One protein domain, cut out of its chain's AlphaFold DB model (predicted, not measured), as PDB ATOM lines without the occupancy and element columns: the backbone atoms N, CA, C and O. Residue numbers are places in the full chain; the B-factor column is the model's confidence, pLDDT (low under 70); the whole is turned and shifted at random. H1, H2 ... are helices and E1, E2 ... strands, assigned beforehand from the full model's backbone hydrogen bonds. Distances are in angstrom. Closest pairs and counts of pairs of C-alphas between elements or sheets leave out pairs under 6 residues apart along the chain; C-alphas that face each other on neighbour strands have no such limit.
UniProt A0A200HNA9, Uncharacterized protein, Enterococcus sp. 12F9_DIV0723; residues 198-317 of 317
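AT A GLANCE: This is residues 198 to 317 of the 317 residues of an uncharacterized protein of Enterococcus sp. 12F9_DIV0723 (UniProt A0A200HNA9). A strongly twisted five-stranded sheet forms a wall with H1 and H4 over one face, in two layers, while H2 and H3 lie off the sheet toward one end. The 120 printed residues hold four named helices and five named strands, in the order H1 H2 H3 E1 H4 E2 E3 E4 E5; the class is mixed. The mixed sheet runs E1 E5 E4 E3 E2, and E2 to E5 form a meander, each strand the antiparallel neighbour of the one before. The whole is compact, with a radius of gyration of the C-alphas of 14.6 A and spans of 48 by 32 by 22 A.

HOW THE PARTS SIT: E4, residues 295 to 304, forms a hairpin with E3, residues 282 to 292; N 285 and O 301, 2.9 A apart, are within hydrogen-bond range. So are N 270 and O 286, 2.7 A, in the hairpin of E3 with edge strand E2, residues 268 to 275. E5, residues 309 to 316, forms a hairpin with E4, with N 302 and O 312 at 2.9 A. Edge strand E1, residues 247 to 249, is parallel to E5, with N 249 and O 311 at 2.8 A. H1, residues 203 to 217, is on the sheet at a height of 8.9 A and runs only just across the strands, at 62 degrees to E4 on the local plane. H4, residues 253 to 259, is on the same face; its C-alpha closest to E5 is that of Phe 253, 6.1 A from that of Ile 313. H3, residues 236 to 244, and H1, with its residues 216 to 217 alone, touch only at their ends; the closest C-alphas, Gly 217 and Leu 241, are 6.3 A apart. H2, residues 220 to 228, is close but not clearly touching H3; the closest C-alphas, Leu 222 and Glu 237, are 7.4 A apart. In the four helices every O i to N i+4 pair is within hydrogen-bond range.

IN THESE COORDINATES: H1 spans 20.7 A from C-alpha 203 at (509.625, 566.012, 396.112). E3 spans 31.1 A, E4 29.7 A, E2 21.7 A and E5 20.4 A, ending at C-alpha 316 at (502.090, 561.102, 376.007).

THE WHOLE: The C-alphas farthest apart, Thr 198 and Lys 228, are 48.7 A apart. The printed part has no cut, and no link is long. Its mean pLDDT is 89.8; residues 199, 201 to 202, 277 to 280 and 317 are under 70.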
ATOM      1  N   THR A 198     522.350 569.880 395.172       70.69
ATOM      2  CA  THR A 198     521.556 570.617 396.174       70.69
ATOM      3  C   THR A 198     520.028 570.525 396.005       70.69
ATOM      4  O   THR A 198     519.278 570.868 396.918       70.69
ATOM      5  N   TYR A 199     519.534 570.097 394.839       69.88
ATOM      6  CA  TYR A 199     518.113 570.169 394.473       69.88
ATOM      7  C   TYR A 199     517.430 568.807 394.335       69.88
ATOM      8  O   TYR A 199     516.300 568.759 393.852       69.88
ATOM      9  N   LEU A 200     518.071 567.707 394.742       72.00
ATOM     10  CA  LEU A 200     517.453 566.380 394.645       72.00
ATOM     11  C   LEU A 200     516.292 566.191 395.640       72.00
ATOM     12  O   LEU A 200     515.283 565.629 395.253       72.00
ATOM     13  N   ASP A 201     516.374 566.734 396.858       65.94
ATOM     14  CA  ASP A 201     515.436 566.468 397.973       65.94
ATOM     15  C   ASP A 201     514.167 567.355 397.975       65.94
ATOM     16  O   ASP A 201     513.772 567.922 398.993       65.94
ATOM     17  N   LYS A 202     513.550 567.575 396.807       66.06
ATOM     18  CA  LYS A 202     512.455 568.560 396.637       66.06
ATOM     19  C   LYS A 202     511.120 567.965 396.191       66.06
ATOM     20  O   LYS A 202     510.272 568.674 395.642       66.06
ATOM     21  N   SER A 203     510.894 566.678 396.436       74.12
ATOM     22  CA  SER A 203     509.625 566.012 396.112       74.12
ATOM     23  C   SER A 203     508.413 566.676 396.794       74.12
ATOM     24  O   SER A 203     507.377 566.868 396.155       74.12
ATOM     25  N   ALA A 204     508.563 567.148 398.037       79.44
ATOM     26  CA  ALA A 204     507.524 567.884 398.769       79.44
ATOM     27  C   ALA A 204     507.151 569.236 398.122       79.44
ATOM     28  O   ALA A 204     505.980 569.642 398.136       79.44
ATOM     29  N   ASP A 205     508.121 569.927 397.511       85.69
ATOM     30  CA  ASP A 205     507.864 571.181 396.795       85.69
ATOM     31  C   ASP A 205     506.993 570.918 395.558       85.69
ATOM     32  O   ASP A 205     506.042 571.657 395.287       85.69
ATOM     33  N   PHE A 206     507.269 569.824 394.837       89.88
ATOM     34  CA  PHE A 206     506.431 569.403 393.719       89.88
ATOM     35  C   PHE A 206     505.014 569.037 394.172       89.88
ATOM     36  O   PHE A 206     504.053 569.506 393.562       89.88
ATOM     37  N   GLU A 207     504.855 568.243 395.238       89.56
ATOM     38  CA  GLU A 207     503.528 567.879 395.758       89.56
ATOM     39  C   GLU A 207     502.701 569.122 396.116       89.56
ATOM     40  O   GLU A 207     501.505 569.192 395.813       89.56
ATOM     41  N   THR A 208     503.347 570.134 396.697       89.81
ATOM     42  CA  THR A 208     502.720 571.423 397.014       89.81
ATOM     43  C   THR A 208     502.279 572.153 395.743       89.81
ATOM     44  O   THR A 208     501.120 572.567 395.634       89.81
ATOM     45  N   ALA A 209     503.167 572.271 394.749       91.62
ATOM     46  CA  ALA A 209     502.858 572.912 393.470       91.62
ATOM     47  C   ALA A 209     501.720 572.194 392.723       91.62
ATOM     48  O   ALA A 209     500.801 572.836 392.210       91.62
ATOM     49  N   TRP A 210     501.745 570.859 392.700       94.19
ATOM     50  CA  TRP A 210     500.711 570.043 392.071       94.19
ATOM     51  C   TRP A 210     499.365 570.169 392.784       94.19
ATOM     52  O   TRP A 210     498.337 570.340 392.131       94.19
ATOM     53  N   THR A 211     499.357 570.162 394.118       92.69
ATOM     54  CA  THR A 211     498.136 570.342 394.919       92.69
ATOM     55  C   THR A 211     497.461 571.679 394.618       92.69
ATOM     56  O   THR A 211     496.238 571.736 394.472       92.69
ATOM     57  N   GLU A 212     498.234 572.753 394.443       93.56
ATOM     58  CA  GLU A 212     497.691 574.054 394.040       93.56
ATOM     59  C   GLU A 212     497.092 574.038 392.626       93.56
ATOM     60  O   GLU A 212     496.038 574.645 392.407       93.56
ATOM     61  N   ILE A 213     497.701 573.317 391.676       93.81
ATOM     62  CA  ILE A 213     497.103 573.104 390.348       93.81
ATOM     63  C   ILE A 213     495.800 572.323 390.465       93.81
ATOM     64  O   ILE A 213     494.804 572.741 389.883       93.81
ATOM     65  N   VAL A 214     495.766 571.233 391.233       95.00
ATOM     66  CA  VAL A 214     494.547 570.437 391.437       95.00
ATOM     67  C   VAL A 214     493.435 571.304 392.024       95.00
ATOM     68  O   VAL A 214     492.312 571.276 391.524       95.00
ATOM     69  N   ARG A 215     493.749 572.124 393.031       94.62
ATOM     70  CA  ARG A 215     492.789 573.011 393.699       94.62
ATOM     71  C   ARG A 215     492.218 574.082 392.770       94.62
ATOM     72  O   ARG A 215     491.031 574.378 392.861       94.62
ATOM     73  N   LYS A 216     493.049 574.697 391.922       94.12
ATOM     74  CA  LYS A 216     492.628 575.788 391.022       94.12
ATOM     75  C   LYS A 216     492.063 575.295 389.695       94.12
ATOM     76  O   LYS A 216     491.182 575.937 389.145       94.12
ATOM     77  N   GLY A 217     492.587 574.188 389.180       92.88
ATOM     78  CA  GLY A 217     492.275 573.640 387.864       92.88
ATOM     79  C   GLY A 217     491.130 572.624 387.848       92.88
ATOM     80  O   GLY A 217     490.694 572.229 386.771       92.88
ATOM     81  N   THR A 218     490.642 572.188 389.013       95.31
ATOM     82  CA  THR A 218     489.470 571.307 389.112       95.31
ATOM     83  C   THR A 218     488.183 572.118 389.013       95.31
ATOM     84  O   THR A 218     487.867 572.907 389.900       95.31
ATOM     85  N   ASP A 219     487.405 571.868 387.960       96.12
ATOM     86  CA  ASP A 219     486.065 572.424 387.785       96.12
ATOM     87  C   ASP A 219     485.154 571.441 387.031       96.12
ATOM     88  O   ASP A 219     485.023 571.430 385.801       96.12
ATOM     89  N   THR A 220     484.471 570.590 387.800       94.31
ATOM     90  CA  THR A 220     483.540 569.598 387.243       94.31
ATOM     91  C   THR A 220     482.242 570.209 386.712       94.31
ATOM     92  O   THR A 220     481.520 569.537 385.967       94.31
ATOM     93  N   GLN A 221     481.900 571.444 387.096       94.25
ATOM     94  CA  GLN A 221     480.716 572.131 386.579       94.25
ATOM     95  C   GLN A 221     481.006 572.687 385.193       94.25
ATOM     96  O   GLN A 221     480.241 572.402 384.265       94.25
ATOM     97  N   LEU A 222     482.137 573.381 385.044       94.88
ATOM     98  CA  LEU A 222     482.639 573.839 383.759       94.88
ATOM     99  C   LEU A 222     482.752 572.668 382.787       94.88
ATOM    100  O   LEU A 222     482.165 572.723 381.712       94.88
ATOM    101  N   TYR A 223     483.372 571.552 383.189       95.25
ATOM    102  CA  TYR A 223     483.468 570.363 382.335       95.25
ATOM    103  C   TYR A 223     482.106 569.918 381.774       95.25
ATOM    104  O   TYR A 223     481.973 569.679 380.575       95.25
ATOM    105  N   ARG A 224     481.058 569.854 382.610       93.94
ATOM    106  CA  ARG A 224     479.704 569.466 382.162       93.94
ATOM    107  C   ARG A 224     479.086 570.484 381.206       93.94
ATOM    108  O   ARG A 224     478.334 570.089 380.315       93.94
ATOM    109  N   GLN A 225     479.351 571.776 381.399       93.06
ATOM    110  CA  GLN A 225     478.890 572.833 380.494       93.06
ATOM    111  C   GLN A 225     479.597 572.720 379.139       93.06
ATOM    112  O   GLN A 225     478.936 572.640 378.103       93.06
ATOM    113  N   MET A 226     480.925 572.591 379.157       94.06
ATOM    114  CA  MET A 226     481.743 572.410 377.961       94.06
ATOM    115  C   MET A 226     481.370 571.132 377.200       94.06
ATOM    116  O   MET A 226     481.295 571.156 375.974       94.06
ATOM    117  N   GLN A 227     481.067 570.032 377.903       93.19
ATOM    118  CA  GLN A 227     480.625 568.768 377.303       93.19
ATOM    119  C   GLN A 227     479.365 568.938 376.450       93.19
ATOM    120  O   GLN A 227     479.284 568.385 375.356       93.19
ATOM    121  N   LYS A 228     478.403 569.743 376.916       90.81
ATOM    122  CA  LYS A 228     477.188 570.067 376.151       90.81
ATOM    123  C   LYS A 228     477.471 570.999 374.971       90.81
ATOM    124  O   LYS A 228     476.775 570.930 373.966       90.81
ATOM    125  N   ALA A 229     478.491 571.847 375.091       86.88
ATOM    126  CA  ALA A 229     478.905 572.827 374.090       86.88
ATOM    127  C   ALA A 229     479.982 572.311 373.108       86.88
ATOM    128  O   ALA A 229     480.570 573.102 372.373       86.88
ATOM    129  N   GLY A 230     480.261 571.002 373.092       87.75
ATOM    130  CA  GLY A 230     481.172 570.371 372.129       87.75
ATOM    131  C   GLY A 230     482.655 570.324 372.521       87.75
ATOM    132  O   GLY A 230     483.466 569.990 371.667       87.75
ATOM    133  N   MET A 231     483.013 570.612 373.782       91.62
ATOM    134  CA  MET A 231     484.385 570.579 374.333       91.62
ATOM    135  C   MET A 231     485.424 571.286 373.455       91.62
ATOM    136  O   MET A 231     486.170 570.650 372.712       91.62
ATOM    137  N   ASN A 232     485.529 572.606 373.599       92.31
ATOM    138  CA  ASN A 232     486.511 573.405 372.872       92.31
ATOM    139  C   ASN A 232     487.435 574.161 373.842       92.31
ATOM    140  O   ASN A 232     486.960 574.864 374.732       92.31
ATOM    141  N   LYS A 233     488.751 574.041 373.634       92.31
ATOM    142  CA  LYS A 233     489.796 574.721 374.416       92.31
ATOM    143  C   LYS A 233     489.754 576.249 374.315       92.31
ATOM    144  O   LYS A 233     490.311 576.928 375.170       92.31
ATOM    145  N   ASP A 234     489.110 576.790 373.284       94.19
ATOM    146  CA  ASP A 234     489.027 578.234 373.048       94.19
ATOM    147  C   ASP A 234     487.804 578.886 373.725       94.19
ATOM    148  O   ASP A 234     487.568 580.082 373.559       94.19
ATOM    149  N   GLN A 235     487.019 578.125 374.501       93.00
ATOM    150  CA  GLN A 235     485.912 578.676 375.292       93.00
ATOM    151  C   GLN A 235     486.434 579.624 376.380       93.00
ATOM    152  O   GLN A 235     487.438 579.346 377.041       93.00
ATOM    153  N   ILE A 236     485.741 580.752 376.570       93.31
ATOM    154  CA  ILE A 236     486.177 581.855 377.440       93.31
ATOM    155  C   ILE A 236     486.348 581.375 378.884       93.31
ATOM    156  O   ILE A 236     487.339 581.703 379.536       93.31
ATOM    157  N   GLU A 237     485.409 580.569 379.367       92.38
ATOM    158  CA  GLU A 237     485.388 580.023 380.718       92.38
ATOM    159  C   GLU A 237     486.581 579.086 380.957       92.38
ATOM    160  O   GLU A 237     487.249 579.178 381.987       92.38
ATOM    161  N   PHE A 238     486.923 578.252 379.970       95.69
ATOM    162  CA  PHE A 238     488.116 577.410 380.044       95.69
ATOM    163  C   PHE A 238     489.401 578.233 379.999       95.69
ATOM    164  O   PHE A 238     490.307 578.000 380.793       95.69
ATOM    165  N   LYS A 239     489.485 579.244 379.129       95.44
ATOM    166  CA  LYS A 239     490.645 580.143 379.084       95.44
ATOM    167  C   LYS A 239     490.832 580.933 380.379       95.44
ATOM    168  O   LYS A 239     491.966 581.257 380.727       95.44
ATOM    169  N   ALA A 240     489.760 581.234 381.112       93.38
ATOM    170  CA  ALA A 240     489.859 581.820 382.446       93.38
ATOM    171  C   ALA A 240     490.447 580.827 383.466       93.38
ATOM    172  O   ALA A 240     491.342 581.201 384.226       93.38
ATOM    173  N   LEU A 241     490.008 579.563 383.433       94.81
ATOM    174  CA  LEU A 241     490.570 578.486 384.256       94.81
ATOM    175  C   LEU A 241     492.060 578.251 383.946       94.81
ATOM    176  O   LEU A 241     492.886 578.257 384.857       94.81
ATOM    177  N   GLU A 242     492.414 578.122 382.665       94.44
ATOM    178  CA  GLU A 242     493.785 577.923 382.164       94.44
ATOM    179  C   GLU A 242     494.731 579.058 382.592       94.44
ATOM    180  O   GLU A 242     495.883 578.815 382.930       94.44
ATOM    181  N   LYS A 243     494.253 580.306 382.653       92.44
ATOM    182  CA  LYS A 243     495.056 581.443 383.143       92.44
ATOM    183  C   LYS A 243     495.258 581.453 384.659       92.44
ATOM    184  O   LYS A 243     496.130 582.165 385.148       92.44
ATOM    185  N   SER A 244     494.426 580.732 385.410       90.06
ATOM    186  CA  SER A 244     494.481 580.716 386.876       90.06
ATOM    187  C   SER A 244     495.505 579.723 387.436       90.06
ATOM    188  O   SER A 244     495.927 579.854 388.592       90.06
ATOM    189  N   ILE A 245     495.917 578.738 386.628       91.88
ATOM    190  CA  ILE A 245     496.918 577.739 387.005       91.88
ATOM    191  C   ILE A 245     498.339 578.296 386.851       91.88
ATOM    192  O   ILE A 245     498.632 579.088 385.962       91.88
ATOM    193  N   SER A 246     499.241 577.881 387.741       88.31
ATOM    194  CA  SER A 246     500.627 578.360 387.773       88.31
ATOM    195  C   SER A 246     501.548 577.431 386.977       88.31
ATOM    196  O   SER A 246     502.356 576.712 387.565       88.31
ATOM    197  N   VAL A 247     501.404 577.437 385.650       89.81
ATOM    198  CA  VAL A 247     502.214 576.649 384.703       89.81
ATOM    199  C   VAL A 247     502.762 577.571 383.613       89.81
ATOM    200  O   VAL A 247     502.032 578.437 383.136       89.81
ATOM    201  N   ASN A 248     504.026 577.397 383.212       90.50
ATOM    202  CA  ASN A 248     504.626 578.237 382.165       90.50
ATOM    203  C   ASN A 248     504.026 577.945 380.779       90.50
ATOM    204  O   ASN A 248     503.667 578.874 380.059       90.50
ATOM    205  N   ASP A 249     503.900 576.666 380.423       91.50
ATOM    206  CA  ASP A 249     503.218 576.197 379.216       91.50
ATOM    207  C   ASP A 249     501.992 575.333 379.577       91.50
ATOM    208  O   ASP A 249     502.134 574.142 379.888       91.50
ATOM    209  N   PRO A 250     500.777 575.908 379.553       88.00
ATOM    210  CA  PRO A 250     499.549 575.189 379.862       88.00
ATOM    211  C   PRO A 250     498.975 574.423 378.657       88.00
ATOM    212  O   PRO A 250     497.838 573.963 378.735       88.00
ATOM    213  N   SER A 251     499.704 574.278 377.545       88.31
ATOM    214  CA  SER A 251     499.179 573.712 376.292       88.31
ATOM    215  C   SER A 251     498.483 572.353 376.443       88.31
ATOM    216  O   SER A 251     497.419 572.168 375.856       88.31
ATOM    217  N   GLY A 252     499.019 571.434 377.256       92.06
ATOM    218  CA  GLY A 252     498.399 570.129 377.533       92.06
ATOM    219  C   GLY A 252     497.426 570.100 378.719       92.06
ATOM    220  O   GLY A 252     496.923 569.032 379.083       92.06
ATOM    221  N   PHE A 253     497.141 571.248 379.346       95.56
ATOM    222  CA  PHE A 253     496.191 571.332 380.457       95.56
ATOM    223  C   PHE A 253     494.758 571.018 380.018       95.56
ATOM    224  O   PHE A 253     494.015 570.383 380.766       95.56
ATOM    225  N   PHE A 254     494.361 571.406 378.803       96.31
ATOM    226  CA  PHE A 254     493.025 571.102 378.278       96.31
ATOM    227  C   PHE A 254     492.783 569.596 378.159       96.31
ATOM    228  O   PHE A 254     491.728 569.092 378.546       96.31
ATOM    229  N   GLU A 255     493.767 568.861 377.662       96.06
ATOM    230  CA  GLU A 255     493.746 567.413 377.514       96.06
ATOM    231  C   GLU A 255     493.659 566.749 378.878       96.06
ATOM    232  O   GLU A 255     492.844 565.845 379.046       96.06
ATOM    233  N   LEU A 256     494.438 567.227 379.851       96.19
ATOM    234  CA  LEU A 256     494.378 566.746 381.227       96.19
ATOM    235  C   LEU A 256     492.997 566.997 381.844       96.19
ATOM    236  O   LEU A 256     492.379 566.072 382.369       96.19
ATOM    237  N   PHE A 257     492.477 568.221 381.747       96.31
ATOM    238  CA  PHE A 257     491.152 568.600 382.246       96.31
ATOM    239  C   PHE A 257     490.040 567.755 381.610       96.31
ATOM    240  O   PHE A 257     489.148 567.249 382.293       96.31
ATOM    241  N   LYS A 258     490.109 567.546 380.293       95.19
ATOM    242  CA  LYS A 258     489.171 566.703 379.546       95.19
ATOM    243  C   LYS A 258     489.233 565.249 380.003       95.19
ATOM    244  O   LYS A 258     488.187 564.652 380.265       95.19
ATOM    245  N   ASP A 259     490.435 564.687 380.074       94.94
ATOM    246  CA  ASP A 259     490.664 563.273 380.363       94.94
ATOM    247  C   ASP A 259     490.301 562.924 381.816       94.94
ATOM    248  O   ASP A 259     489.713 561.880 382.089       94.94
ATOM    249  N   THR A 260     490.532 563.852 382.742       94.00
ATOM    250  CA  THR A 260     490.148 563.732 384.161       94.00
ATOM    251  C   THR A 260     488.674 564.054 384.439       94.00
ATOM    252  O   THR A 260     488.213 563.986 385.581       94.00
ATOM    253  N   ARG A 261     487.903 564.393 383.396       94.25
ATOM    254  CA  ARG A 261     486.489 564.799 383.474       94.25
ATOM    255  C   ARG A 261     486.259 566.028 384.373       94.25
ATOM    256  O   ARG A 261     485.247 566.121 385.072       94.25
ATOM    257  N   GLY A 262     487.212 566.960 384.345       93.56
ATOM    258  CA  GLY A 262     487.226 568.200 385.120       93.56
ATOM    259  C   GLY A 262     487.669 568.052 386.575       93.56
ATOM    260  O   GLY A 262     487.664 569.052 387.288       93.56
ATOM    261  N   ASP A 263     488.027 566.847 387.027       95.38
ATOM    262  CA  ASP A 263     488.501 566.571 388.388       95.38
ATOM    263  C   ASP A 263     489.934 566.040 388.363       95.38
ATOM    264  O   ASP A 263     490.170 564.842 388.196       95.38
ATOM    265  N   LEU A 264     490.896 566.943 388.556       94.88
ATOM    266  CA  LEU A 264     492.321 566.638 388.429       94.88
ATOM    267  C   LEU A 264     492.821 565.626 389.471       94.88
ATOM    268  O   LEU A 264     493.905 565.071 389.296       94.88
ATOM    269  N   THR A 265     492.037 565.313 390.511       93.31
ATOM    270  CA  THR A 265     492.369 564.237 391.462       93.31
ATOM    271  C   THR A 265     492.359 562.845 390.821       93.31
ATOM    272  O   THR A 265     492.934 561.907 391.374       93.31
ATOM    273  N   HIS A 266     491.779 562.702 389.623       94.44
ATOM    274  CA  HIS A 266     491.859 561.486 388.811       94.44
ATOM    275  C   HIS A 266     493.180 561.336 388.034       94.44
ATOM    276  O   HIS A 266     493.332 560.388 387.264       94.44
ATOM    277  N   ALA A 267     494.142 562.244 388.205       95.38
ATOM    278  CA  ALA A 267     495.504 562.061 387.721       95.38
ATOM    279  C   ALA A 267     496.353 561.366 388.794       95.38
ATOM    280  O   ALA A 267     496.769 561.975 389.779       95.38
ATOM    281  N   TYR A 268     496.635 560.079 388.595       94.62
ATOM    282  CA  TYR A 268     497.376 559.256 389.550       94.62
ATOM    283  C   TYR A 268     498.863 559.267 389.223       94.62
ATOM    284  O   TYR A 268     499.265 558.821 388.144       94.62
ATOM    285  N   LEU A 269     499.694 559.729 390.159       94.62
ATOM    286  CA  LEU A 269     501.140 559.688 389.983       94.62
ATOM    287  C   LEU A 269     501.595 558.236 389.829       94.62
ATOM    288  O   LEU A 269     501.268 557.376 390.643       94.62
ATOM    289  N   SER A 270     502.343 557.973 388.770       94.31
ATOM    290  CA  SER A 270     502.822 556.650 388.370       94.31
ATOM    291  C   SER A 270     504.338 556.556 388.342       94.31
ATOM    292  O   SER A 270     504.871 555.462 388.226       94.31
ATOM    293  N   GLY A 271     505.046 557.673 388.448       93.75
ATOM    294  CA  GLY A 271     506.494 557.666 388.477       93.75
ATOM    295  C   GLY A 271     507.085 559.053 388.405       93.75
ATOM    296  O   GLY A 271     506.380 560.020 388.129       93.75
ATOM    297  N   PHE A 272     508.387 559.126 388.597       93.50
ATOM    298  CA  PHE A 272     509.169 560.338 388.437       93.50
ATOM    299  C   PHE A 272     510.536 559.999 387.844       93.50
ATOM    300  O   PHE A 272     510.964 558.840 387.852       93.50
ATOM    301  N   TYR A 273     511.206 561.005 387.303       91.94
ATOM    302  CA  TYR A 273     512.535 560.872 386.739       91.94
ATOM    303  C   TYR A 273     513.287 562.197 386.837       91.94
ATOM    304  O   TYR A 273     512.832 563.212 386.319       91.94
ATOM    305  N   HIS A 274     514.435 562.180 387.502       91.25
ATOM    306  CA  HIS A 274     515.293 563.330 387.728       91.25
ATOM    307  C   HIS A 274     516.423 563.378 386.706       91.25
ATOM    308  O   HIS A 274     517.040 562.360 386.389       91.25
ATOM    309  N   THR A 275     516.726 564.584 386.228       88.25
ATOM    310  CA  THR A 275     517.890 564.876 385.385       88.25
ATOM    311  C   THR A 275     518.521 566.197 385.795       88.25
ATOM    312  O   THR A 275     517.819 567.077 386.285       88.25
ATOM    313  N   ASN A 276     519.813 566.378 385.518       83.12
ATOM    314  CA  ASN A 276     520.502 567.665 385.698       83.12
ATOM    315  C   ASN A 276     520.574 568.502 384.417       83.12
ATOM    316  O   ASN A 276     521.346 569.449 384.326       83.12
ATOM    317  N   THR A 277     519.781 568.176 383.396       69.75
ATOM    318  CA  THR A 277     519.802 568.954 382.154       69.75
ATOM    319  C   THR A 277     518.933 570.213 382.323       69.75
ATOM    320  O   THR A 277     517.761 570.060 382.668       69.75
ATOM    321  N   PRO A 278     519.443 571.446 382.093       61.19
ATOM    322  CA  PRO A 278     520.792 571.797 381.627       61.19
ATOM    323  C   PRO A 278     521.851 572.099 382.712       61.19
ATOM    324  O   PRO A 278     523.029 571.995 382.389       61.19
ATOM    325  N   THR A 279     521.498 572.480 383.946       61.66
ATOM    326  CA  THR A 279     522.504 572.841 384.977       61.66
ATOM    327  C   THR A 279     522.237 572.242 386.360       61.66
ATOM    328  O   THR A 279     523.110 571.547 386.850       61.66
ATOM    329  N   ASP A 280     521.044 572.420 386.941       63.19
ATOM    330  CA  ASP A 280     520.669 571.841 388.260       63.19
ATOM    331  C   ASP A 280     519.241 571.249 388.277       63.19
ATOM    332  O   ASP A 280     518.659 570.881 389.302       63.19
ATOM    333  N   GLY A 281     518.695 571.066 387.079       74.62
ATOM    334  CA  GLY A 281     517.832 569.938 386.819       74.62
ATOM    335  C   GLY A 281     516.334 570.155 386.707       74.62
ATOM    336  O   GLY A 281     515.725 571.116 387.174       74.62
ATOM    337  N   GLN A 282     515.763 569.147 386.068       85.81
ATOM    338  CA  GLN A 282     514.355 568.977 385.776       85.81
ATOM    339  C   GLN A 282     513.911 567.627 386.313       85.81
ATOM    340  O   GLN A 282     514.685 566.665 386.373       85.81
ATOM    341  N   SER A 283     512.656 567.569 386.732       90.94
ATOM    342  CA  SER A 283     512.003 566.324 387.111       90.94
ATOM    343  C   SER A 283     510.771 566.120 386.265       90.94
ATOM    344  O   SER A 283     509.896 566.980 386.221       90.94
ATOM    345  N   ASP A 284     510.703 564.963 385.633       93.62
ATOM    346  CA  ASP A 284     509.528 564.527 384.906       93.62
ATOM    347  C   ASP A 284     508.674 563.695 385.849       93.62
ATOM    348  O   ASP A 284     509.096 562.622 386.276       93.62
ATOM    349  N   TYR A 285     507.469 564.160 386.154       94.44
ATOM    350  CA  TYR A 285     506.481 563.408 386.921       94.44
ATOM    351  C   TYR A 285     505.444 562.815 385.979       94.44
ATOM    352  O   TYR A 285     504.819 563.509 385.180       94.44
ATOM    353  N   TYR A 286     505.251 561.507 386.061       95.25
ATOM    354  CA  TYR A 286     504.397 560.755 385.157       95.25
ATOM    355  C   TYR A 286     503.062 560.452 385.810       95.25
ATOM    356  O   TYR A 286     503.016 559.770 386.833       95.25
ATOM    357  N   PHE A 287     501.969 560.853 385.179       96.00
ATOM    358  CA  PHE A 287     500.615 560.614 385.660       96.00
ATOM    359  C   PHE A 287     499.866 559.663 384.736       96.00
ATOM    360  O   PHE A 287     499.998 559.728 383.516       96.00
ATOM    361  N   ARG A 288     499.045 558.799 385.332       95.44
ATOM    362  CA  ARG A 288     498.072 557.948 384.645       95.44
ATOM    363  C   ARG A 288     496.674 558.478 384.930       95.44
ATOM    364  O   ARG A 288     496.317 558.676 386.089       95.44
ATOM    365  N   VAL A 289     495.885 558.681 383.881       95.19
ATOM    366  CA  VAL A 289     494.493 559.133 383.965       95.19
ATOM    367  C   VAL A 289     493.589 558.036 383.400       95.19
ATOM    368  O   VAL A 289     493.696 557.714 382.213       95.19
ATOM    369  N   PRO A 290     492.713 557.427 384.210       92.50
ATOM    370  CA  PRO A 290     491.762 556.439 383.732       92.50
ATOM    371  C   PRO A 290     490.699 557.124 382.867       92.50
ATOM    372  O   PRO A 290     489.998 558.023 383.320       92.50
ATOM    373  N   MET A 291     490.560 556.686 381.619       88.19
ATOM    374  CA  MET A 291     489.550 557.185 380.676       88.19
ATOM    375  C   MET A 291     488.310 556.285 380.642       88.19
ATOM    376  O   MET A 291     487.191 556.760 380.426       88.19
ATOM    377  N   SER A 292     488.530 554.986 380.851       84.75
ATOM    378  CA  SER A 292     487.535 553.922 381.006       84.75
ATOM    379  C   SER A 292     488.183 552.723 381.713       84.75
ATOM    380  O   SER A 292     489.378 552.755 382.007       84.75
ATOM    381  N   GLU A 293     487.442 551.631 381.932       81.00
ATOM    382  CA  GLU A 293     487.989 550.387 382.512       81.00
ATOM    383  C   GLU A 293     489.207 549.822 381.761       81.00
ATOM    384  O   GLU A 293     490.032 549.131 382.349       81.00
ATOM    385  N   LYS A 294     489.320 550.095 380.455       83.31
ATOM    386  CA  LYS A 294     490.353 549.515 379.579       83.31
ATOM    387  C   LYS A 294     491.318 550.539 378.994       83.31
ATOM    388  O   LYS A 294     492.229 550.154 378.267       83.31
ATOM    389  N   LYS A 295     491.097 551.833 379.236       89.75
ATOM    390  CA  LYS A 295     491.873 552.903 378.606       89.75
ATOM    391  C   LYS A 295     492.445 553.832 379.659       89.75
ATOM    392  O   LYS A 295     491.704 554.401 380.457       89.75
ATOM    393  N   VAL A 296     493.755 554.027 379.597       92.69
ATOM    394  CA  VAL A 296     494.508 554.952 380.440       92.69
ATOM    395  C   VAL A 296     495.255 555.916 379.525       92.69
ATOM    396  O   VAL A 296     495.855 555.490 378.543       92.69
ATOM    397  N   SER A 297     495.184 557.207 379.829       94.75
ATOM    398  CA  SER A 297     496.039 558.228 379.223       94.75
ATOM    399  C   SER A 297     497.245 558.475 380.118       94.75
ATOM    400  O   SER A 297     497.106 558.508 381.342       94.75
ATOM    401  N   GLU A 298     498.409 558.701 379.521       95.31
ATOM    402  CA  GLU A 298     499.608 559.101 380.250       95.31
ATOM    403  C   GLU A 298     499.902 560.586 380.048       95.31
ATOM    404  O   GLU A 298     499.750 561.129 378.953       95.31
ATOM    405  N   PHE A 299     500.353 561.237 381.114       95.88
ATOM    406  CA  PHE A 299     500.801 562.622 381.106       95.88
ATOM    407  C   PHE A 299     502.189 562.729 381.738       95.88
ATOM    408  O   PHE A 299     502.524 561.972 382.649       95.88
ATOM    409  N   VAL A 300     502.987 563.680 381.262       96.00
ATOM    410  CA  VAL A 300     504.246 564.107 381.876       96.00
ATOM    411  C   VAL A 300     504.092 565.540 382.342       96.00
ATOM    412  O   VAL A 300     503.717 566.413 381.561       96.00
ATOM    413  N   VAL A 301     504.407 565.774 383.604       95.06
ATOM    414  CA  VAL A 301     504.504 567.098 384.201       95.06
ATOM    415  C   VAL A 301     505.981 567.390 384.400       95.06
ATOM    416  O   VAL A 301     506.643 566.713 385.184       95.06
ATOM    417  N   VAL A 302     506.496 568.376 383.670       94.06
ATOM    418  CA  VAL A 302     507.896 568.797 383.775       94.06
ATOM    419  C   VAL A 302     507.996 569.835 384.879       94.06
ATOM    420  O   VAL A 302     507.313 570.860 384.846       94.06
ATOM    421  N   TYR A 303     508.845 569.574 385.861       92.25
ATOM    422  CA  TYR A 303     509.054 570.425 387.021       92.25
ATOM    423  C   TYR A 303     510.490 570.942 387.057       92.25
ATOM    424  O   TYR A 303     511.447 570.166 387.030       92.25
ATOM    425  N   ASP A 304     510.630 572.259 387.145       89.69
ATOM    426  CA  ASP A 304     511.899 572.935 387.372       89.69
ATOM    427  C   ASP A 304     512.149 573.004 388.883       89.69
ATOM    428  O   ASP A 304     511.443 573.700 389.620       89.69
ATOM    429  N   ARG A 305     513.163 572.267 389.343       86.81
ATOM    430  CA  ARG A 305     513.521 572.174 390.767       86.81
ATOM    431  C   ARG A 305     514.258 573.407 391.284       86.81
ATOM    432  O   ARG A 305     514.229 573.670 392.490       86.81
ATOM    433  N   LEU A 306     514.900 574.157 390.388       84.50
ATOM    434  CA  LEU A 306     515.577 575.410 390.713       84.50
ATOM    435  C   LEU A 306     514.556 576.500 390.995       84.50
ATOM    436  O   LEU A 306     514.628 577.184 392.013       84.50
ATOM    437  N   GLN A 307     513.587 576.640 390.093       86.44
ATOM    438  CA  GLN A 307     512.549 577.664 390.190       86.44
ATOM    439  C   GLN A 307     511.363 577.240 391.055       86.44
ATOM    440  O   GLN A 307     510.520 578.083 391.360       86.44
ATOM    441  N   GLN A 308     511.289 575.956 391.417       87.25
ATOM    442  CA  GLN A 308     510.168 575.332 392.120       87.25
ATOM    443  C   GLN A 308     508.835 575.553 391.390       87.25
ATOM    444  O   GLN A 308     507.831 575.971 391.971       87.25
ATOM    445  N   LYS A 309     508.835 575.326 390.071       90.00
ATOM    446  CA  LYS A 309     507.684 575.601 389.200       90.00
ATOM    447  C   LYS A 309     507.417 574.478 388.222       90.00
ATOM    448  O   LYS A 309     508.330 573.861 387.680       90.00
ATOM    449  N   ILE A 310     506.136 574.271 387.939       92.81
ATOM    450  CA  ILE A 310     505.707 573.390 386.860       92.81
ATOM    451  C   ILE A 310     505.893 574.136 385.538       92.81
ATOM    452  O   ILE A 310     505.319 575.201 385.307       92.81
ATOM    453  N   VAL A 311     506.739 573.574 384.684       93.56
ATOM    454  CA  VAL A 311     507.110 574.140 383.390       93.56
ATOM    455  C   VAL A 311     506.040 573.819 382.361       93.56
ATOM    456  O   VAL A 311     505.550 574.725 381.697       93.56
ATOM    457  N   SER A 312     505.658 572.549 382.240       94.50
ATOM    458  CA  SER A 312     504.693 572.108 381.234       94.50
ATOM    459  C   SER A 312     503.947 570.850 381.663       94.50
ATOM    460  O   SER A 312     504.393 570.093 382.529       94.50
ATOM    461  N   ILE A 313     502.791 570.641 381.036       95.25
ATOM    462  CA  ILE A 313     501.978 569.429 381.147       95.25
ATOM    463  C   ILE A 313     501.795 568.900 379.732       95.25
ATOM    464  O   ILE A 313     501.222 569.586 378.893       95.25
ATOM    465  N   ASN A 314     502.257 567.680 379.474       95.31
ATOM    466  CA  ASN A 314     502.224 567.071 378.149       95.31
ATOM    467  C   ASN A 314     501.503 565.734 378.209       95.31
ATOM    468  O   ASN A 314     501.798 564.904 379.067       95.31
ATOM    469  N   ARG A 315     500.585 565.492 377.276       93.94
ATOM    470  CA  ARG A 315     500.033 564.154 377.065       93.94
ATOM    471  C   ARG A 315     501.074 563.309 376.329       93.94
ATOM    472  O   ARG A 315     501.637 563.777 375.344       93.94
ATOM    473  N   LYS A 316     501.324 562.082 376.786       87.25
ATOM    474  CA  LYS A 316     502.090 561.102 376.007       87.25
ATOM    475  C   LYS A 316     501.178 560.491 374.949       87.25
ATOM    476  O   LYS A 316     500.060 560.084 375.272       87.25
ATOM    477  N   GLU A 317     501.655 560.481 373.710       69.56
ATOM    478  CA  GLU A 317     501.009 559.789 372.587       69.56
ATOM    479  C   GLU A 317     501.231 558.276 372.648       69.56
ATOM    480  O   GLU A 317     502.329 557.853 373.081       69.56
TER     481      GLU A 317